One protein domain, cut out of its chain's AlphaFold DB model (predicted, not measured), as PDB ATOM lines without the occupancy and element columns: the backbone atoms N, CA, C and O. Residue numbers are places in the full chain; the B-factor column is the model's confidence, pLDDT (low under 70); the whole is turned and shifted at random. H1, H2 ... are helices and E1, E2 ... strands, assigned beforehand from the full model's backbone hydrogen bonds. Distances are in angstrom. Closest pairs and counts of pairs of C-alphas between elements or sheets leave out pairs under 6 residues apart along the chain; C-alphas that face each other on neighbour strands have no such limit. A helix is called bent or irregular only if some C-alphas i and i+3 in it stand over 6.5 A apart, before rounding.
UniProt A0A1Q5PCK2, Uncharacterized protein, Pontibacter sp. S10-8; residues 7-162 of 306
ATOM      1  N   VAL A   7     195.410 153.502 123.675       96.44
ATOM      2  CA  VAL A   7     194.147 153.379 124.421       96.44
ATOM      3  C   VAL A   7     192.969 153.569 123.467       96.44
ATOM      4  O   VAL A   7     192.037 152.765 123.462       96.44
ATOM      5  N   GLU A   8     193.032 154.575 122.599       97.62
ATOM      6  CA  GLU A   8     192.031 154.820 121.564       97.62
ATOM      7  C   GLU A   8     191.946 153.654 120.571       97.62
ATOM      8  O   GLU A   8     190.846 153.201 120.246       97.62
ATOM      9  N   LYS A   9     193.085 153.093 120.146       97.94
ATOM     10  CA  LYS A   9     193.119 151.885 119.307       97.94
ATOM     11  C   LYS A   9     192.466 150.689 119.999       97.94
ATOM     12  O   LYS A   9     191.740 149.931 119.353       97.94
ATOM     13  N   GLN A  10     192.695 150.502 121.302       97.19
ATOM     14  CA  GLN A  10     192.026 149.454 122.081       97.19
ATOM     15  C   GLN A  10     190.508 149.664 122.130       97.19
ATOM     16  O   GLN A  10     189.762 148.716 121.872       97.19
ATOM     17  N   ILE A  11     190.047 150.899 122.368       97.00
ATOM     18  CA  ILE A  11     188.620 151.259 122.343       97.00
ATOM     19  C   ILE A  11     188.013 150.950 120.969       97.00
ATOM     20  O   ILE A  11     186.989 150.277 120.882       97.00
ATOM     21  N   LEU A  12     188.663 151.365 119.881       97.75
ATOM     22  CA  LEU A  12     188.188 151.128 118.516       97.75
ATOM     23  C   LEU A  12     188.127 149.634 118.158       97.75
ATOM     24  O   LEU A  12     187.146 149.181 117.564       97.75
ATOM     25  N   ARG A  13     189.128 148.841 118.566       98.00
ATOM     26  CA  ARG A  13     189.105 147.373 118.420       98.00
ATOM     27  C   ARG A  13     187.946 146.757 119.204       98.00
ATOM     28  O   ARG A  13     187.293 145.844 118.703       98.00
ATOM     29  N   LYS A  14     187.657 147.254 120.410       96.56
ATOM     30  CA  LYS A  14     186.517 146.808 121.224       96.56
ATOM     31  C   LYS A  14     185.178 147.124 120.552       96.56
ATOM     32  O   LYS A  14     184.373 146.218 120.371       96.56
ATOM     33  N   ILE A  15     185.001 148.365 120.108       96.44
ATOM     34  CA  ILE A  15     183.833 148.848 119.357       96.44
ATOM     35  C   ILE A  15     183.588 147.970 118.115       96.44
ATOM     36  O   ILE A  15     182.475 147.487 117.911       96.44
ATOM     37  N   LYS A  16     184.633 147.665 117.331       97.31
ATOM     38  CA  LYS A  16     184.537 146.727 116.198       97.31
ATOM     39  C   LYS A  16     184.069 145.336 116.628       97.31
ATOM     40  O   LYS A  16     183.146 144.811 116.016       97.31
ATOM     41  N   ARG A  17     184.681 144.747 117.664       97.44
ATOM     42  CA  ARG A  17     184.298 143.410 118.155       97.44
ATOM     43  C   ARG A  17     182.826 143.360 118.554       97.44
ATOM     44  O   ARG A  17     182.140 142.416 118.193       97.44
ATOM     45  N   TYR A  18     182.323 144.379 119.248       96.56
ATOM     46  CA  TYR A  18     180.909 144.434 119.620       96.56
ATOM     47  C   TYR A  18     179.981 144.510 118.410       96.56
ATOM     48  O   TYR A  18     178.988 143.788 118.382       96.56
ATOM     49  N   LYS A  19     180.347 145.278 117.376       95.06
ATOM     50  CA  LYS A  19     179.610 145.296 116.103       95.06
ATOM     51  C   LYS A  19     179.520 143.907 115.478       95.06
ATOM     52  O   LYS A  19     178.446 143.492 115.060       95.06
ATOM     53  N   GLU A  20     180.651 143.212 115.400       95.44
ATOM     54  CA  GLU A  20     180.751 141.880 114.791       95.44
ATOM     55  C   GLU A  20     179.969 140.828 115.585       95.44
ATOM     56  O   GLU A  20     179.395 139.918 114.993       95.44
ATOM     57  N   SER A  21     179.883 140.992 116.907       96.50
ATOM     58  CA  SER A  21     179.099 140.128 117.793       96.50
ATOM     59  C   SER A  21     177.618 140.515 117.909       96.50
ATOM     60  O   SER A  21     176.886 139.843 118.630       96.50
ATOM     61  N   GLY A  22     177.166 141.600 117.267       95.38
ATOM     62  CA  GLY A  22     175.796 142.110 117.411       95.38
ATOM     63  C   GLY A  22     175.463 142.641 118.812       95.38
ATOM     64  O   GLY A  22     174.293 142.721 119.176       95.38
ATOM     65  N   ILE A  23     176.478 142.982 119.612       94.81
ATOM     66  CA  ILE A  23     176.311 143.544 120.956       94.81
ATOM     67  C   ILE A  23     176.037 145.043 120.822       94.81
ATOM     68  O   ILE A  23     176.791 145.752 120.154       94.81
ATOM     69  N   THR A  24     174.989 145.533 121.490       93.69
ATOM     70  CA  THR A  24     174.696 146.968 121.579       93.69
ATOM     71  C   THR A  24     175.875 147.717 122.184       93.69
ATOM     72  O   THR A  24     176.410 147.347 123.229       93.69
ATOM     73  N   ILE A  25     176.275 148.801 121.528       95.69
ATOM     74  CA  ILE A  25     177.423 149.598 121.936       95.69
ATOM     75  C   ILE A  25     176.894 150.869 122.559       95.69
ATOM     76  O   ILE A  25     176.212 151.649 121.910       95.69
ATOM     77  N   ASN A  26     177.231 151.089 123.813       94.62
ATOM     78  CA  ASN A  26     176.951 152.322 124.528       94.62
ATOM     79  C   ASN A  26     178.198 152.714 125.328       94.62
ATOM     80  O   ASN A  26     179.203 151.992 125.361       94.62
ATOM     81  N   PHE A  27     178.155 153.887 125.955       94.00
ATOM     82  CA  PHE A  27     179.293 154.397 126.715       94.00
ATOM     83  C   PHE A  27     179.734 153.431 127.825       94.00
ATOM     84  O   PHE A  27     180.933 153.217 128.015       94.00
ATOM     85  N   SER A  28     178.785 152.806 128.530       90.94
ATOM     86  CA  SER A  28     179.088 151.869 129.615       90.94
ATOM     87  C   SER A  28     179.780 150.600 129.113       90.94
ATOM     88  O   SER A  28     180.793 150.200 129.686       90.94
ATOM     89  N   ALA A  29     179.326 150.028 127.996       93.25
ATOM     90  CA  ALA A  29     179.963 148.875 127.367       93.25
ATOM     91  C   ALA A  29     181.403 149.191 126.934       93.25
ATOM     92  O   ALA A  29     182.292 148.350 127.068       93.25
ATOM     93  N   ILE A  30     181.676 150.407 126.450       94.69
ATOM     94  CA  ILE A  30     183.045 150.837 126.124       94.69
ATOM     95  C   ILE A  30     183.901 150.917 127.399       94.69
ATOM     96  O   ILE A  30     185.030 150.417 127.409       94.69
ATOM     97  N   LEU A  31     183.348 151.491 128.470       93.38
ATOM     98  CA  LEU A  31     184.043 151.768 129.726       93.38
ATOM     99  C   LEU A  31     184.436 150.511 130.521       93.38
ATOM    100  O   LEU A  31     185.457 150.533 131.205       93.38
ATOM    101  N   ASP A  32     183.660 149.432 130.408       91.19
ATOM    102  CA  ASP A  32     183.745 148.229 131.254       91.19
ATOM    103  C   ASP A  32     185.177 147.667 131.432       91.19
ATOM    104  O   ASP A  32     185.651 147.461 132.549       91.19
ATOM    105  N   ASP A  33     185.948 147.559 130.342       89.38
ATOM    106  CA  ASP A  33     187.315 146.994 130.367       89.38
ATOM    107  C   ASP A  33     188.292 147.858 131.179       89.38
ATOM    108  O   ASP A  33     189.284 147.359 131.719       89.38
ATOM    109  N   PHE A  34     188.013 149.159 131.261       90.56
ATOM    110  CA  PHE A  34     188.849 150.146 131.932       90.56
ATOM    111  C   PHE A  34     188.463 150.337 133.406       90.56
ATOM    112  O   PHE A  34     189.220 150.950 134.163       90.56
ATOM    113  N   TYR A  35     187.296 149.832 133.821       88.75
ATOM    114  CA  TYR A  35     186.648 150.146 135.099       88.75
ATOM    115  C   TYR A  35     186.374 148.903 135.967       88.75
ATOM    116  O   TYR A  35     185.458 148.903 136.774       88.75
ATOM    117  N   LYS A  36     187.219 147.867 135.906       84.75
ATOM    118  CA  LYS A  36     187.011 146.598 136.646       84.75
ATOM    119  C   LYS A  36     186.724 146.720 138.157       84.75
ATOM    120  O   LYS A  36     185.988 145.908 138.689       84.75
ATOM    121  N   ASP A  37     187.269 147.730 138.841       85.56
ATOM    122  CA  ASP A  37     187.073 147.950 140.294       85.56
ATOM    123  C   ASP A  37     186.403 149.297 140.612       85.56
ATOM    124  O   ASP A  37     186.554 149.857 141.706       85.56
ATOM    125  N   ARG A  38     185.777 149.902 139.603       90.19
ATOM    126  CA  ARG A  38     185.269 151.270 139.652       90.19
ATOM    127  C   ARG A  38     183.922 151.320 138.959       90.19
ATOM    128  O   ARG A  38     183.665 150.571 138.034       90.19
ATOM    129  N   ALA A  39     183.091 152.260 139.353       92.44
ATOM    130  CA  ALA A  39     181.911 152.602 138.588       92.44
ATOM    131  C   ALA A  39     181.833 154.099 138.382       92.44
ATOM    132  O   ALA A  39     182.432 154.897 139.097       92.44
ATOM    133  N   LEU A  40     181.084 154.476 137.371       94.50
ATOM    134  CA  LEU A  40     180.689 155.824 137.083       94.50
ATOM    135  C   LEU A  40     179.214 155.944 137.442       94.50
ATOM    136  O   LEU A  40     178.375 155.221 136.907       94.50
ATOM    137  N   LYS A  41     178.909 156.848 138.365       95.12
ATOM    138  CA  LYS A  41     177.547 157.242 138.701       95.12
ATOM    139  C   LYS A  41     177.254 158.571 138.035       95.12
ATOM    140  O   LYS A  41     177.984 159.533 138.261       95.12
ATOM    141  N   ILE A  42     176.171 158.636 137.278       94.56
ATOM    142  CA  ILE A  42     175.690 159.863 136.648       94.56
ATOM    143  C   ILE A  42     174.268 160.116 137.115       94.56
ATOM    144  O   ILE A  42     173.455 159.195 137.208       94.56
ATOM    145  N   ARG A  43     173.987 161.374 137.442       95.31
ATOM    146  CA  ARG A  43     172.669 161.855 137.824       95.31
ATOM    147  C   ARG A  43     172.270 162.999 136.892       95.31
ATOM    148  O   ARG A  43     172.857 164.081 136.934       95.31
ATOM    149  N   ARG A  44     171.300 162.732 136.018       93.00
ATOM    150  CA  ARG A  44     170.895 163.619 134.915       93.00
ATOM    151  C   ARG A  44     170.109 164.837 135.404       93.00
ATOM    152  O   ARG A  44     170.302 165.927 134.874       93.00
ATOM    153  N   ASP A  45     169.262 164.671 136.417       94.00
ATOM    154  CA  ASP A  45     168.394 165.731 136.949       94.00
ATOM    155  C   ASP A  45     169.168 166.812 137.716       94.00
ATOM    156  O   ASP A  45     168.908 168.000 137.531       94.00
ATOM    157  N   THR A  46     170.159 166.427 138.521       96.06
ATOM    158  CA  THR A  46     171.022 167.386 139.240       96.06
ATOM    159  C   THR A  46     172.284 167.772 138.472       96.06
ATOM    160  O   THR A  46     173.018 168.654 138.915       96.06
ATOM    161  N   LYS A  47     172.532 167.145 137.317       95.88
ATOM    162  CA  LYS A  47     173.760 167.286 136.523       95.88
ATOM    163  C   LYS A  47     175.033 167.004 137.326       95.88
ATOM    164  O   LYS A  47     175.990 167.775 137.294       95.88
ATOM    165  N   GLU A  48     175.043 165.890 138.046       97.00
ATOM    166  CA  GLU A  48     176.169 165.477 138.882       97.00
ATOM    167  C   GLU A  48     176.762 164.151 138.390       97.00
ATOM    168  O   GLU A  48     176.050 163.271 137.898       97.00
ATOM    169  N   SER A  49     178.077 163.985 138.551       96.69
ATOM    170  CA  SER A  49     178.757 162.726 138.249       96.69
ATOM    171  C   SER A  49     179.817 162.378 139.297       96.69
ATOM    172  O   SER A  49     180.466 163.255 139.874       96.69
ATOM    173  N   TRP A  50     179.974 161.081 139.570       96.19
ATOM    174  CA  TRP A  50     180.919 160.551 140.553       96.19
ATOM    175  C   TRP A  50     181.613 159.301 140.035       96.19
ATOM    176  O   TRP A  50     180.990 158.438 139.421       96.19
ATOM    177  N   ILE A  51     182.882 159.153 140.393       94.19
ATOM    178  CA  ILE A  51     183.606 157.891 140.286       94.19
ATOM    179  C   ILE A  51     183.445 157.160 141.612       94.19
ATOM    180  O   ILE A  51     183.838 157.655 142.664       94.19
ATOM    181  N   LEU A  52     182.818 155.999 141.564       92.44
ATOM    182  CA  LEU A  52     182.630 155.098 142.683       92.44
ATOM    183  C   LEU A  52     183.786 154.099 142.705       92.44
ATOM    184  O   LEU A  52     184.081 153.481 141.685       92.44
ATOM    185  N   PHE A  53     184.420 153.905 143.854       88.12
ATOM    186  CA  PHE A  53     185.465 152.893 144.007       88.12
ATOM    187  C   PHE A  53     184.978 151.722 144.860       88.12
ATOM    188  O   PHE A  53     184.331 151.937 145.890       88.12
ATOM    189  N   SER A  54     185.310 150.498 144.436       85.50
ATOM    190  CA  SER A  54     185.077 149.289 145.230       85.50
ATOM    191  C   SER A  54     186.017 149.217 146.436       85.50
ATOM    192  O   SER A  54     187.193 149.581 146.349       85.50
ATOM    193  N   ASN A  55     185.521 148.661 147.542       78.00
ATOM    194  CA  ASN A  55     186.307 148.440 148.760       78.00
ATOM    195  C   ASN A  55     187.426 147.406 148.565       78.00
ATOM    196  O   ASN A  55     188.397 147.421 149.314       78.00
ATOM    197  N   SER A  56     187.334 146.536 147.551       74.88
ATOM    198  CA  SER A  56     188.350 145.507 147.281       74.88
ATOM    199  C   SER A  56     189.743 146.086 147.003       74.88
ATOM    200  O   SER A  56     190.742 145.418 147.261       74.88
ATOM    201  N   LYS A  57     189.831 147.332 146.512       68.88
ATOM    202  CA  LYS A  57     191.104 147.963 146.135       68.88
ATOM    203  C   LYS A  57     191.868 148.636 147.269       68.88
ATOM    204  O   LYS A  57     193.075 148.807 147.132       68.88
ATOM    205  N   PHE A  58     191.202 149.012 148.355       67.56
ATOM    206  CA  PHE A  58     191.813 149.803 149.431       67.56
ATOM    207  C   PHE A  58     192.231 148.954 150.641       67.56
ATOM    208  O   PHE A  58     192.400 149.467 151.743       67.56
ATOM    209  N   GLY A  59     192.418 147.643 150.442       63.81
ATOM    210  CA  GLY A  59     192.683 146.700 151.528       63.81
ATOM    211  C   GLY A  59     191.429 146.409 152.356       63.81
ATOM    212  O   GLY A  59     190.367 146.987 152.137       63.81
ATOM    213  N   LYS A  60     191.518 145.451 153.289       61.03
ATOM    214  CA  LYS A  60     190.398 145.127 154.185       61.03
ATOM    215  C   LYS A  60     190.037 146.380 154.979       61.03
ATOM    216  O   LYS A  60     190.780 146.774 155.871       61.03
ATOM    217  N   PHE A  61     188.909 146.984 154.633       59.50
ATOM    218  CA  PHE A  61     188.319 148.070 155.396       59.50
ATOM    219  C   PHE A  61     187.998 147.523 156.792       59.50
ATOM    220  O   PHE A  61     187.087 146.707 156.942       59.50
ATOM    221  N   ASP A  62     188.790 147.898 157.797       58.97
ATOM    222  CA  ASP A  62     188.451 147.604 159.185       58.97
ATOM    223  C   ASP A  62     187.270 148.499 159.551       58.97
ATOM    224  O   ASP A  62     187.420 149.704 159.718       58.97
ATOM    225  N   SER A  63     186.075 147.917 159.638       59.78
ATOM    226  CA  SER A  63     184.846 148.641 159.964       59.78
ATOM    227  C   SER A  63     184.891 149.354 161.319       59.78
ATOM    228  O   SER A  63     184.038 150.204 161.570       59.78
ATOM    229  N   ASN A  64     185.851 149.015 162.189       56.09
ATOM    230  CA  ASN A  64     185.994 149.601 163.523       56.09
ATOM    231  C   ASN A  64     186.860 150.860 163.544       56.09
ATOM    232  O   ASN A  64     186.777 151.654 164.480       56.09
ATOM    233  N   ILE A  65     187.671 151.068 162.513       51.22
ATOM    234  CA  ILE A  65     188.426 152.296 162.333       51.22
ATOM    235  C   ILE A  65     187.642 153.038 161.263       51.22
ATOM    236  O   ILE A  65     187.464 152.523 160.167       51.22
ATOM    237  N   GLY A  66     187.132 154.236 161.545       55.69
ATOM    238  CA  GLY A  66     186.601 155.135 160.512       55.69
ATOM    239  C   GLY A  66     187.724 155.597 159.581       55.69
ATOM    240  O   GLY A  66     188.006 156.790 159.496       55.69
ATOM    241  N   ALA A  67     188.439 154.644 158.983       55.06
ATOM    242  CA  ALA A  67     189.702 154.792 158.313       55.06
ATOM    243  C   ALA A  67     189.428 155.564 157.035       55.06
ATOM    244  O   ALA A  67     188.901 155.056 156.046       55.06
ATOM    245  N   TRP A  68     189.757 156.844 157.115       62.97
ATOM    246  CA  TRP A  68     189.923 157.709 155.974       62.97
ATOM    247  C   TRP A  68     190.845 157.001 154.985       62.97
ATOM    248  O   TRP A  68     192.014 156.772 155.296       62.97
ATOM    249  N   ILE A  69     190.327 156.649 153.804       67.88
ATOM    250  CA  ILE A  69     191.191 156.250 152.694       67.88
ATOM    251  C   ILE A  69     192.202 157.388 152.522       67.88
ATOM    252  O   ILE A  69     191.776 158.546 152.405       67.88
ATOM    253  N   PRO A  70     193.518 157.109 152.534       74.88
ATOM    254  CA  PRO A  70     194.511 158.148 152.348       74.88
ATOM    255  C   PRO A  70     194.194 158.922 151.070       74.88
ATOM    256  O   PRO A  70     194.074 158.345 149.986       74.88
ATOM    257  N   LYS A  71     194.035 160.243 151.200       76.69
ATOM    258  CA  LYS A  71     193.656 161.142 150.097       76.69
ATOM    259  C   LYS A  71     194.528 160.913 148.854       76.69
ATOM    260  O   LYS A  71     194.030 160.963 147.734       76.69
ATOM    261  N   ASP A  72     195.800 160.585 149.059       80.94
ATOM    262  CA  ASP A  72     196.773 160.336 147.998       80.94
ATOM    263  C   ASP A  72     196.493 159.059 147.194       80.94
ATOM    264  O   ASP A  72     196.688 159.043 145.978       80.94
ATOM    265  N   GLU A  73     196.005 157.990 147.830       78.56
ATOM    266  CA  GLU A  73     195.625 156.757 147.128       78.56
ATOM    267  C   GLU A  73     194.370 156.963 146.285       78.56
ATOM    268  O   GLU A  73     194.306 156.506 145.139       78.56
ATOM    269  N   MET A  74     193.405 157.731 146.803       74.44
ATOM    270  CA  MET A  74     192.234 158.128 146.022       74.44
ATOM    271  C   MET A  74     192.641 158.974 144.816       74.44
ATOM    272  O   MET A  74     192.213 158.680 143.704       74.44
ATOM    273  N   ILE A  75     193.511 159.975 144.993       82.25
ATOM    274  CA  ILE A  75     193.982 160.831 143.891       82.25
ATOM    275  C   ILE A  75     194.685 160.001 142.807       82.25
ATOM    276  O   ILE A  75     194.382 160.164 141.621       82.25
ATOM    277  N   LYS A  76     195.564 159.066 143.198       86.31
ATOM    278  CA  LYS A  76     196.235 158.134 142.271       86.31
ATOM    279  C   LYS A  76     195.245 157.260 141.504       86.31
ATOM    280  O   LYS A  76     195.512 156.883 140.366       86.31
ATOM    281  N   GLY A  77     194.107 156.928 142.111       84.75
ATOM    282  CA  GLY A  77     193.038 156.187 141.460       84.75
ATOM    283  C   GLY A  77     192.205 157.044 140.506       84.75
ATOM    284  O   GLY A  77     191.956 156.633 139.373       84.75
ATOM    285  N   VAL A  78     191.789 158.228 140.953       89.69
ATOM    286  CA  VAL A  78     190.880 159.126 140.229       89.69
ATOM    287  C   VAL A  78     191.513 159.648 138.950       89.69
ATOM    288  O   VAL A  78     190.880 159.553 137.903       89.69
ATOM    289  N   ALA A  79     192.746 160.162 139.002       91.00
ATOM    290  CA  ALA A  79     193.332 160.864 137.859       91.00
ATOM    291  C   ALA A  79     193.405 160.000 136.578       91.00
ATOM    292  O   ALA A  79     192.875 160.445 135.558       91.00
ATOM    293  N   PRO A  80     193.915 158.748 136.607       92.12
ATOM    294  CA  PRO A  80     193.904 157.877 135.427       92.12
ATOM    295  C   PRO A  80     192.492 157.520 134.947       92.12
ATOM    296  O   PRO A  80     192.259 157.346 133.756       92.12
ATOM    297  N   SER A  81     191.532 157.415 135.869       92.44
ATOM    298  CA  SER A  81     190.135 157.139 135.523       92.44
ATOM    299  C   SER A  81     189.510 158.309 134.769       92.44
ATOM    300  O   SER A  81     188.923 158.126 133.705       92.44
ATOM    301  N   THR A  82     189.683 159.523 135.289       94.06
ATOM    302  CA  THR A  82     189.217 160.748 134.639       94.06
ATOM    303  C   THR A  82     189.885 160.935 133.278       94.06
ATOM    304  O   THR A  82     189.205 161.289 132.320       94.06
ATOM    305  N   GLU A  83     191.184 160.637 133.156       95.12
ATOM    306  CA  GLU A  83     191.890 160.671 131.871       95.12
ATOM    307  C   GLU A  83     191.247 159.728 130.844       95.12
ATOM    308  O   GLU A  83     190.982 160.141 129.716       95.12
ATOM    309  N   ILE A  84     190.933 158.487 131.230       95.50
ATOM    310  CA  ILE A  84     190.268 157.520 130.343       95.50
ATOM    311  C   ILE A  84     188.875 158.011 129.929       95.50
ATOM    312  O   ILE A  84     188.537 157.926 128.749       95.50
ATOM    313  N   LEU A  85     188.082 158.564 130.856       95.69
ATOM    314  CA  LEU A  85     186.764 159.131 130.531       95.69
ATOM    315  C   LEU A  85     186.871 160.252 129.502       95.69
ATOM    316  O   LEU A  85     186.129 160.263 128.520       95.69
ATOM    317  N   ILE A  86     187.820 161.165 129.712       95.94
ATOM    318  CA  ILE A  86     188.109 162.249 128.777       95.94
ATOM    319  C   ILE A  86     188.482 161.652 127.417       95.94
ATOM    320  O   ILE A  86     187.862 162.002 126.416       95.94
ATOM    321  N   LYS A  87     189.420 160.701 127.356       96.44
ATOM    322  CA  LYS A  87     189.821 160.071 126.088       96.44
ATOM    323  C   LYS A  87     188.648 159.426 125.357       96.44
ATOM    324  O   LYS A  87     188.499 159.657 124.161       96.44
ATOM    325  N   ILE A  88     187.789 158.682 126.055       96.50
ATOM    326  CA  ILE A  88     186.606 158.055 125.450       96.50
ATOM    327  C   ILE A  88     185.660 159.122 124.892       96.50
ATOM    328  O   ILE A  88     185.277 159.029 123.729       96.50
ATOM    329  N   ILE A  89     185.313 160.155 125.669       96.50
ATOM    330  CA  ILE A  89     184.416 161.229 125.209       96.50
ATOM    331  C   ILE A  89     184.994 161.935 123.982       96.50
ATOM    332  O   ILE A  89     184.304 162.116 122.981       96.50
ATOM    333  N   PHE A  90     186.264 162.335 124.042       96.25
ATOM    334  CA  PHE A  90     186.908 163.051 122.944       96.25
ATOM    335  C   PHE A  90     187.060 162.172 121.701       96.25
ATOM    336  O   PHE A  90     186.914 162.677 120.586       96.25
ATOM    337  N   LEU A  91     187.312 160.872 121.872       97.25
ATOM    338  CA  LEU A  91     187.305 159.907 120.781       97.25
ATOM    339  C   LEU A  91     185.910 159.803 120.163       97.25
ATOM    340  O   LEU A  91     185.790 159.971 118.955       97.25
ATOM    341  N   LEU A  92     184.854 159.596 120.954       96.88
ATOM    342  CA  LEU A  92     183.484 159.497 120.439       96.88
ATOM    343  C   LEU A  92     183.056 160.778 119.712       96.88
ATOM    344  O   LEU A  92     182.573 160.697 118.588       96.88
ATOM    345  N   ASN A  93     183.326 161.954 120.282       96.12
ATOM    346  CA  ASN A  93     183.055 163.244 119.641       96.12
ATOM    347  C   ASN A  93     183.804 163.393 118.307       96.12
ATOM    348  O   ASN A  93     183.234 163.821 117.304       96.12
ATOM    349  N   TYR A  94     185.086 163.011 118.275       96.50
ATOM    350  CA  TYR A  94     185.871 163.018 117.044       96.50
ATOM    351  C   TYR A  94     185.276 162.070 115.998       96.50
ATOM    352  O   TYR A  94     185.133 162.452 114.837       96.50
ATOM    353  N   LEU A  95     184.921 160.848 116.389       96.44
ATOM    354  CA  LEU A  95     184.349 159.861 115.481       96.44
ATOM    355  C   LEU A  95     183.002 160.333 114.917       96.44
ATOM    356  O   LEU A  95     182.781 160.233 113.714       96.44
ATOM    357  N   GLU A  96     182.141 160.893 115.758       96.25
ATOM    358  CA  GLU A  96     180.837 161.429 115.369       96.25
ATOM    359  C   GLU A  96     180.984 162.570 114.354       96.25
ATOM    360  O   GLU A  96     180.422 162.512 113.261       96.25
ATOM    361  N   LYS A  97     181.836 163.562 114.647       96.50
ATOM    362  CA  LYS A  97     182.081 164.705 113.748       96.50
ATOM    363  C   LYS A  97     182.627 164.321 112.379       96.50
ATOM    364  O   LYS A  97     182.420 165.051 111.417       96.50
ATOM    365  N   ASN A  98     183.344 163.204 112.296       95.12
ATOM    366  CA  ASN A  98     183.899 162.700 111.042       95.12
ATOM    367  C   ASN A  98     182.987 161.651 110.374       95.12
ATOM    368  O   ASN A  98     183.410 160.997 109.423       95.12
ATOM    369  N   GLY A  99     181.755 161.460 110.865       95.81
ATOM    370  CA  GLY A  99     180.788 160.512 110.300       95.81
ATOM    371  C   GLY A  99     181.183 159.042 110.469       95.81
ATOM    372  O   GLY A  99     180.682 158.169 109.761       95.81
ATOM    373  N   PHE A 100     182.105 158.745 111.388       96.00
ATOM    374  CA  PHE A 100     182.551 157.384 111.671       96.00
ATOM    375  C   PHE A 100     181.563 156.615 112.546       96.00
ATOM    376  O   PHE A 100     181.455 155.390 112.415       96.00
ATOM    377  N   ILE A 101     180.853 157.324 113.418       97.44
ATOM    378  CA  ILE A 101     179.780 156.791 114.251       97.44
ATOM    379  C   ILE A 101     178.574 157.729 114.201       97.44
ATOM    380  O   ILE A 101     178.718 158.912 113.898       97.44
ATOM    381  N   PHE A 102     177.411 157.195 114.544       97.50
ATOM    382  CA  PHE A 102     176.186 157.942 114.797       97.50
ATOM    383  C   PHE A 102     175.728 157.626 116.214       97.50
ATOM    384  O   PHE A 102     175.808 156.472 116.639       97.50
ATOM    385  N   LEU A 103     175.280 158.644 116.938       96.44
ATOM    386  CA  LEU A 103     174.823 158.496 118.310       96.44
ATOM    387  C   LEU A 103     173.311 158.704 118.382       96.44
ATOM    388  O   LEU A 103     172.801 159.668 117.814       96.44
ATOM    389  N   TYR A 104     172.615 157.821 119.091       95.44
ATOM    390  CA  TYR A 104     171.161 157.872 119.262       95.44
ATOM    391  C   TYR A 104     170.803 157.802 120.736       95.44
ATOM    392  O   TYR A 104     171.428 157.047 121.474       95.44
ATOM    393  N   ASP A 105     169.790 158.550 121.166       92.25
ATOM    394  CA  ASP A 105     169.286 158.429 122.531       92.25
ATOM    395  C   ASP A 105     168.668 157.043 122.748       92.25
ATOM    396  O   ASP A 105     167.836 156.583 121.962       92.25
ATOM    397  N   PHE A 106     169.071 156.373 123.829       84.19
ATOM    398  CA  PHE A 106     168.515 155.079 124.205       84.19
ATOM    399  C   PHE A 106     167.033 155.219 124.585       84.19
ATOM    400  O   PHE A 106     166.680 155.999 125.483       84.19
ATOM    401  N   ALA A 107     166.163 154.449 123.924       70.62
ATOM    402  CA  ALA A 107     164.739 154.395 124.239       70.62
ATOM    403  C   ALA A 107     164.551 153.826 125.656       70.62
ATOM    404  O   ALA A 107     164.805 152.650 125.900       70.62
ATOM    405  N   GLY A 108     164.137 154.677 126.600       72.12
ATOM    406  CA  GLY A 108     164.021 154.328 128.024       72.12
ATOM    407  C   GLY A 108     165.008 155.043 128.954       72.12
ATOM    408  O   GLY A 108     165.050 154.728 130.139       72.12
ATOM    409  N   SER A 109     165.775 156.029 128.471       70.38
ATOM    410  CA  SER A 109     166.721 156.806 129.300       70.38
ATOM    411  C   SER A 109     166.090 157.816 130.285       70.38
ATOM    412  O   SER A 109     166.764 158.747 130.730       70.38
ATOM    413  N   ASP A 110     164.826 157.632 130.677       79.50
ATOM    414  CA  ASP A 110     164.170 158.457 131.709       79.50
ATOM    415  C   ASP A 110     164.736 158.197 133.118       79.50
ATOM    416  O   ASP A 110     164.377 158.869 134.091       79.50
ATOM    417  N   GLU A 111     165.654 157.234 133.242       82.81
ATOM    418  CA  GLU A 111     166.440 157.029 134.446       82.81
ATOM    419  C   GLU A 111     167.173 158.311 134.853       82.81
ATOM    420  O   GLU A 111     168.089 158.801 134.192       82.81
ATOM    421  N   LYS A 112     166.795 158.841 136.017       88.56
ATOM    422  CA  LYS A 112     167.448 160.018 136.601       88.56
ATOM    423  C   LYS A 112     168.859 159.711 137.097       88.56
ATOM    424  O   LYS A 112     169.683 160.620 137.173       88.56
ATOM    425  N   VAL A 113     169.125 158.460 137.477       89.25
ATOM    426  CA  VAL A 113     170.389 158.014 138.073       89.25
ATOM    427  C   VAL A 113     170.799 156.689 137.462       89.25
ATOM    428  O   VAL A 113     170.025 155.739 137.499       89.25
ATOM    429  N   SER A 114     172.047 156.608 137.017       89.00
ATOM    430  CA  SER A 114     172.614 155.402 136.421       89.00
ATOM    431  C   SER A 114     174.020 155.139 136.977       89.00
ATOM    432  O   SER A 114     174.767 156.083 137.248       89.00
ATOM    433  N   ILE A 115     174.376 153.867 137.198       87.81
ATOM    434  CA  ILE A 115     175.664 153.431 137.779       87.81
ATOM    435  C   ILE A 115     176.261 152.320 136.910       87.81
ATOM    436  O   ILE A 115     175.605 151.301 136.725       87.81
ATOM    437  N   PHE A 116     177.484 152.500 136.393       85.25
ATOM    438  CA  PHE A 116     178.109 151.546 135.463       85.25
ATOM    439  C   PHE A 116     179.651 151.490 135.537       85.25
ATOM    440  O   PHE A 116     180.276 152.546 135.629       85.25
ATOM    441  N   PRO A 117     180.291 150.314 135.382       84.31
ATOM    442  CA  PRO A 117     179.680 148.984 135.459       84.31
ATOM    443  C   PRO A 117     179.082 148.720 136.851       84.31
ATOM    444  O   PRO A 117     179.290 149.497 137.786       84.31
ATOM    445  N   THR A 118     178.295 147.653 136.994       78.69
ATOM    446  CA  THR A 118     177.797 147.232 138.309       78.69
ATOM    447  C   THR A 118     178.999 146.845 139.162       78.69
ATOM    448  O   THR A 118     179.703 145.893 138.835       78.69
ATOM    449  N   LEU A 119     179.263 147.590 140.236       76.81
ATOM    450  CA  LEU A 119     180.268 147.173 141.210       76.81
ATOM    451  C   LEU A 119     179.815 145.849 141.824       76.81
ATOM    452  O   LEU A 119     178.657 145.747 142.243       76.81
ATOM    453  N   ASP A 120     180.727 144.878 141.928       70.06
ATOM    454  CA  ASP A 120     180.554 143.723 142.815       70.06
ATOM    455  C   ASP A 120     180.005 144.239 144.138       70.06
ATOM    456  O   ASP A 120     180.542 145.232 144.630       70.06
ATOM    457  N   SER A 121     178.931 143.608 144.633       63.91
ATOM    458  CA  SER A 121     177.943 144.020 145.653       63.91
ATOM    459  C   SER A 121     178.500 144.559 146.982       63.91
ATOM    460  O   SER A 121     178.122 144.133 148.074       63.91
ATOM    461  N   SER A 122     179.424 145.503 146.902       66.69
ATOM    462  CA  SER A 122     180.105 146.139 147.998       66.69
ATOM    463  C   SER A 122     179.078 147.045 148.649       66.69
ATOM    464  O   SER A 122     178.518 147.917 147.979       66.69
ATOM    465  N   PRO A 123     178.792 146.853 149.944       65.38
ATOM    466  CA  PRO A 123     177.637 147.476 150.568       65.38
ATOM    467  C   PRO A 123     177.716 149.009 150.585       65.38
ATOM    468  O   PRO A 123     176.689 149.650 150.807       65.38
ATOM    469  N   ARG A 124     178.902 149.613 150.375       80.94
ATOM    470  CA  ARG A 124     179.116 151.071 150.377       80.94
ATOM    471  C   ARG A 124     180.314 151.464 149.496       80.94
ATOM    472  O   ARG A 124     181.428 151.483 150.012       80.94
ATOM    473  N   PRO A 125     180.127 151.776 148.202       87.00
ATOM    474  CA  PRO A 125     181.210 152.320 147.392       87.00
ATOM    475  C   PRO A 125     181.568 153.743 147.833       87.00
ATOM    476  O   PRO A 125     180.697 154.502 148.263       87.00
ATOM    477  N   HIS A 126     182.832 154.130 147.669       86.50
ATOM    478  CA  HIS A 126     183.294 155.482 147.995       86.50
ATOM    479  C   HIS A 126     183.097 156.422 146.796       86.50
ATOM    480  O   HIS A 126     183.751 156.217 145.769       86.50
ATOM    481  N   PRO A 127     182.214 157.438 146.886       91.25
ATOM    482  CA  PRO A 127     181.973 158.353 145.784       91.25
ATOM    483  C   PRO A 127     183.033 159.454 145.736       91.25
ATOM    484  O   PRO A 127     183.314 160.112 146.736       91.25
ATOM    485  N   PHE A 128     183.564 159.708 144.546       92.44
ATOM    486  CA  PHE A 128     184.446 160.832 144.270       92.44
ATOM    487  C   PHE A 128     183.814 161.738 143.203       92.44
ATOM    488  O   PHE A 128     183.691 161.302 142.055       92.44
ATOM    489  N   PRO A 129     183.373 162.963 143.547       94.81
ATOM    490  CA  PRO A 129     182.697 163.841 142.596       94.81
ATOM    491  C   PRO A 129     183.650 164.313 141.494       94.81
ATOM    492  O   PRO A 129     184.811 164.633 141.750       94.81
ATOM    493  N   ILE A 130     183.144 164.394 140.264       95.25
ATOM    494  CA  ILE A 130     183.851 165.018 139.145       95.25
ATOM    495  C   ILE A 130     183.497 166.508 139.149       95.25
ATOM    496  O   ILE A 130     182.406 166.904 138.754       95.25
ATOM    497  N   SER A 131     184.424 167.347 139.617       94.50
ATOM    498  CA  SER A 131     184.179 168.790 139.779       94.50
ATOM    499  C   SER A 131     184.104 169.572 138.462       94.50
ATOM    500  O   SER A 131     183.619 170.704 138.448       94.50
ATOM    501  N   ASP A 132     184.605 169.009 137.358       95.94
ATOM    502  CA  ASP A 132     184.550 169.652 136.044       95.94
ATOM    503  C   ASP A 132     183.121 169.581 135.482       95.94
ATOM    504  O   ASP A 132     182.621 168.517 135.095       95.94
ATOM    505  N   LYS A 133     182.457 170.743 135.444       96.44
ATOM    506  CA  LYS A 133     181.079 170.880 134.954       96.44
ATOM    507  C   LYS A 133     180.947 170.499 133.482       96.44
ATOM    508  O   LYS A 133     179.992 169.820 133.124       96.44
ATOM    509  N   LYS A 134     181.912 170.887 132.644       96.06
ATOM    510  CA  LYS A 134     181.871 170.619 131.203       96.06
ATOM    511  C   LYS A 134     182.051 169.131 130.926       96.06
ATOM    512  O   LYS A 134     181.346 168.572 130.091       96.06
ATOM    513  N   LEU A 135     182.964 168.480 131.647       95.19
ATOM    514  CA  LEU A 135     183.113 167.029 131.578       95.19
ATOM    515  C   LEU A 135     181.835 166.322 132.039       95.19
ATOM    516  O   LEU A 135     181.405 165.378 131.390       95.19
ATOM    517  N   THR A 136     181.205 166.793 133.116       96.06
ATOM    518  CA  THR A 136     179.942 166.224 133.614       96.06
ATOM    519  C   THR A 136     178.806 166.360 132.598       96.06
ATOM    520  O   THR A 136     178.075 165.399 132.375       96.06
ATOM    521  N   GLU A 137     178.679 167.510 131.937       95.94
ATOM    522  CA  GLU A 137     177.694 167.716 130.869       95.94
ATOM    523  C   GLU A 137     177.937 166.780 129.681       95.94
ATOM    524  O   GLU A 137     177.000 166.128 129.226       95.94
ATOM    525  N   LEU A 138     179.191 166.639 129.238       95.56
ATOM    526  CA  LEU A 138     179.552 165.698 128.175       95.56
ATOM    527  C   LEU A 138     179.307 164.243 128.591       95.56
ATOM    528  O   LEU A 138     178.834 163.447 127.788       95.56
ATOM    529  N   LEU A 139     179.590 163.877 129.842       94.88
ATOM    530  CA  LEU A 139     179.268 162.547 130.350       94.88
ATOM    531  C   LEU A 139     177.761 162.306 130.273       94.88
ATOM    532  O   LEU A 139     177.352 161.314 129.692       94.88
ATOM    533  N   ILE A 140     176.929 163.222 130.773       94.00
ATOM    534  CA  ILE A 140     175.465 163.095 130.693       94.00
ATOM    535  C   ILE A 140     174.987 163.006 129.243       94.00
ATOM    536  O   ILE A 140     174.073 162.239 128.947       94.00
ATOM    537  N   GLU A 141     175.594 163.772 128.340       94.12
ATOM    538  CA  GLU A 141     175.242 163.751 126.926       94.12
ATOM    539  C   GLU A 141     175.563 162.400 126.275       94.12
ATOM    540  O   GLU A 141     174.712 161.838 125.596       94.12
ATOM    541  N   TYR A 142     176.771 161.867 126.466       94.94
ATOM    542  CA  TYR A 142     177.221 160.657 125.769       94.94
ATOM    543  C   TYR A 142     176.778 159.362 126.456       94.94
ATOM    544  O   TYR A 142     176.664 158.329 125.799       94.94
ATOM    545  N   PHE A 143     176.538 159.385 127.766       93.12
ATOM    546  CA  PHE A 143     176.318 158.170 128.548       93.12
ATOM    547  C   PHE A 143     175.043 157.417 128.179       93.12
ATOM    548  O   PHE A 143     175.027 156.189 128.176       93.12
ATOM    549  N   TYR A 144     173.992 158.159 127.843       91.38
ATOM    550  CA  TYR A 144     172.682 157.615 127.490       91.38
ATOM    551  C   TYR A 144     172.515 157.375 125.987       91.38
ATOM    552  O   TYR A 144     171.404 157.091 125.537       91.38
ATOM    553  N   LYS A 145     173.598 157.507 125.210       94.62
ATOM    554  CA  LYS A 145     173.569 157.296 123.768       94.62
ATOM    555  C   LYS A 145     174.055 155.894 123.399       94.62
ATOM    556  O   LYS A 145     175.060 155.399 123.918       94.62
ATOM    557  N   GLU A 146     173.361 155.278 122.453       95.81
ATOM    558  CA  GLU A 146     173.858 154.133 121.700       95.81
ATOM    559  C   GLU A 146     174.769 154.603 120.567       95.81
ATOM    560  O   GLU A 146     174.564 155.659 119.970       95.81
ATOM    561  N   VAL A 147     175.778 153.795 120.260       96.38
ATOM    562  CA  VAL A 147     176.798 154.049 119.249       96.38
ATOM    563  C   VAL A 147     176.562 153.125 118.060       96.38
ATOM    564  O   VAL A 147     176.863 151.932 118.108       96.38
ATOM    565  N   TYR A 148     176.092 153.686 116.951       97.00
ATOM    566  CA  TYR A 148     176.038 152.990 115.673       97.00
ATOM    567  C   TYR A 148     177.317 153.251 114.877       97.00
ATOM    568  O   TYR A 148     177.709 154.395 114.661       97.00
ATOM    569  N   ILE A 149     177.980 152.197 114.409       96.69
ATOM    570  CA  ILE A 149     179.289 152.320 113.758       96.69
ATOM    571  C   ILE A 149     179.160 152.198 112.241       96.69
ATOM    572  O   ILE A 149     178.654 151.195 111.726       96.69
ATOM    573  N   SER A 150     179.731 153.153 111.510       96.44
ATOM    574  CA  SER A 150     179.847 153.089 110.047       96.44
ATOM    575  C   SER A 150     180.735 151.927 109.568       96.44
ATOM    576  O   SER A 150     181.492 151.320 110.329       96.44
ATOM    577  N   GLN A 151     180.693 151.604 108.276       95.50
ATOM    578  CA  GLN A 151     181.645 150.642 107.709       95.50
ATOM    579  C   GLN A 151     183.089 151.175 107.730       95.50
ATOM    580  O   GLN A 151     184.031 150.396 107.873       95.50
ATOM    581  N   SER A 152     183.266 152.497 107.684       94.12
ATOM    582  CA  SER A 152     184.574 153.154 107.650       94.12
ATOM    583  C   SER A 152     185.445 152.831 108.868       94.12
ATOM    584  O   SER A 152     186.648 152.650 108.712       94.12
ATOM    585  N   ILE A 153     184.864 152.681 110.066       95.19
ATOM    586  CA  ILE A 153     185.618 152.266 111.266       95.19
ATOM    587  C   ILE A 153     186.076 150.818 111.181       95.19
ATOM    588  O   ILE A 153     187.193 150.503 111.584       95.19
ATOM    589  N   VAL A 154     185.239 149.936 110.635       96.12
ATOM    590  CA  VAL A 154     185.603 148.527 110.449       96.12
ATOM    591  C   VAL A 154     186.795 148.429 109.501       96.12
ATOM    592  O   VAL A 154     187.778 147.766 109.821       96.12
ATOM    593  N   THR A 155     186.745 149.152 108.379       95.38
ATOM    594  CA  THR A 155     187.855 149.246 107.423       95.38
ATOM    595  C   THR A 155     189.107 149.836 108.065       95.38
ATOM    596  O   THR A 155     190.181 149.259 107.929       95.38
ATOM    597  N   LEU A 156     188.974 150.936 108.810       95.62
ATOM    598  CA  LEU A 156     190.088 151.576 109.503       95.62
ATOM    599  C   LEU A 156     190.789 150.608 110.465       95.62
ATOM    600  O   LEU A 156     192.005 150.479 110.424       95.62
ATOM    601  N   VAL A 157     190.034 149.900 111.309       97.00
ATOM    602  CA  VAL A 157     190.602 148.954 112.282       97.00
ATOM    603  C   VAL A 157     191.210 147.729 111.586       97.00
ATOM    604  O   VAL A 157     192.262 147.260 112.014       97.00
ATOM    605  N   ASN A 158     190.596 147.222 110.510       97.06
ATOM    606  CA  ASN A 158     191.150 146.114 109.716       97.06
ATOM    607  C   ASN A 158     192.476 146.477 109.038       97.06
ATOM    608  O   ASN A 158     193.329 145.614 108.863       97.06
ATOM    609  N   ASN A 159     192.659 147.751 108.705       96.12
ATOM    610  CA  ASN A 159     193.873 148.274 108.092       96.12
ATOM    611  C   ASN A 159     194.891 148.789 109.123       96.12
ATOM    612  O   ASN A 159     195.715 149.642 108.803       96.12
ATOM    613  N   ASP A 160     194.808 148.319 110.371       96.31
ATOM    614  CA  ASP A 160     195.655 148.755 111.486       96.31
ATOM    615  C   ASP A 160     195.719 150.285 111.632       96.31
ATOM    616  O   ASP A 160     196.771 150.891 111.821       96.31
ATOM    617  N   PHE A 161     194.550 150.918 111.530       96.50
ATOM    618  CA  PHE A 161     194.351 152.363 111.642       96.50
ATOM    619  C   PHE A 161     194.974 153.197 110.524       96.50
ATOM    620  O   PHE A 161     195.022 154.421 110.648       96.50
ATOM    621  N   LYS A 162     195.373 152.565 109.415       93.62
ATOM    622  CA  LYS A 162     195.783 153.263 108.197       93.62
ATOM    623  C   LYS A 162     194.581 153.637 107.341       93.62
ATOM    624  O   LYS A 162     193.662 152.845 107.103       93.62
TER     625      LYS A 162
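What this domain is: This is residues 7 to 162 of the 306 residues of an uncharacterized protein of Pontibacter sp. S10-8 (UniProt A0A1Q5PCK2). One long helix, H3, runs along much of an elongated body, with its residues 74 to 85 over a strongly twisted four-stranded sheet and its residues 92 to 96 close to a small two-stranded sheet, E3 and E6. H2 and H4 fill in between these two ends, H1 and H5 cross beside the small sheet, and residues 62 to 68 stick out at the end where H3 begins. The 156 printed residues hold five named helices and six named strands, in the order H1 H2 E1 E2 H3 E3 E4 E5 H4 E6 H5, and the class is mixed. The larger sheet, E4 - E1 - E2 - E5, is antiparallel and makes two layers with H2, H3 and H4 on one face. The whole is compact, with a radius of gyration of the C-alphas of 16.9 A, and spans 56 by 34 by 27 A.

How they stand to each other: Begin with H1, residues 7 to 20, which only just touches H2, residues 27 to 34, with 3 pairs of C-alphas within 8 A; the closest are Ile 11 and Ile 30, 6.7 A apart. Next find the hairpin of E1, residues 38 to 43, and E2, residues 48 to 53, where N 41 and O 50 are 2.8 A apart. H3, residues 71 to 97, touches H1 with its residues 87 to 91 alone, at a steep tilt of 58 degrees; the closest C-alphas, of Glu 8 and Leu 91, are 7.0 A apart. E3 is residues 101 to 105. The edge strands follow: E4, residues 113 to 116, is antiparallel to E1, with N 42 and O 114 2.9 A apart, and E5, residues 126 to 129, is antiparallel to E2, with N 51 and O 128 2.8 A apart. H3 is on this sheet at a height of 9.1 A. H4, residues 133 to 143, is on the same face at a height of 9.2 A and runs across the strands, at 76 degrees to E2 on the local plane. H4 touches H3, with the closest C-alphas, of Tyr 142 and Ile 89, 7.2 A apart. E6, residues 145 to 149, is antiparallel to E3, with N 102 and O 148 2.8 A apart. H5, residues 151 to 158, touches H1 at a steep tilt of 61 degrees, with the closest C-alphas, of Val 154 and Lys 16, 6.1 A apart. Every O i to N i+4 pair is within hydrogen-bond range in H1, H4 and H5, against 2 of 4 in H2 and 21 of 23 in H3.

Where its parts are: Find C-alpha 7 at (194.147, 153.379, 124.421); from there H1 runs 20.1 A. H2 is irregular, with C-alphas 30 and 33 7.1 A apart. E1 measures 16.6 A and E2 16.5 A. H3 starts at C-alpha 71, (193.656, 161.142, 150.097), and runs 38.3 A. H5 ends at C-alpha 158, (191.150, 146.114, 109.716).

The domain as a whole: The C-alphas of Asn 64 and Lys 162, 56.3 A apart, are the two farthest apart. The printed part has no cut, and the link from E2 to H3, 17 residues, is long. Look for pLDDT under 70 at residues 57 to 69 and 121 to 123; the mean of the printed part is 88.8.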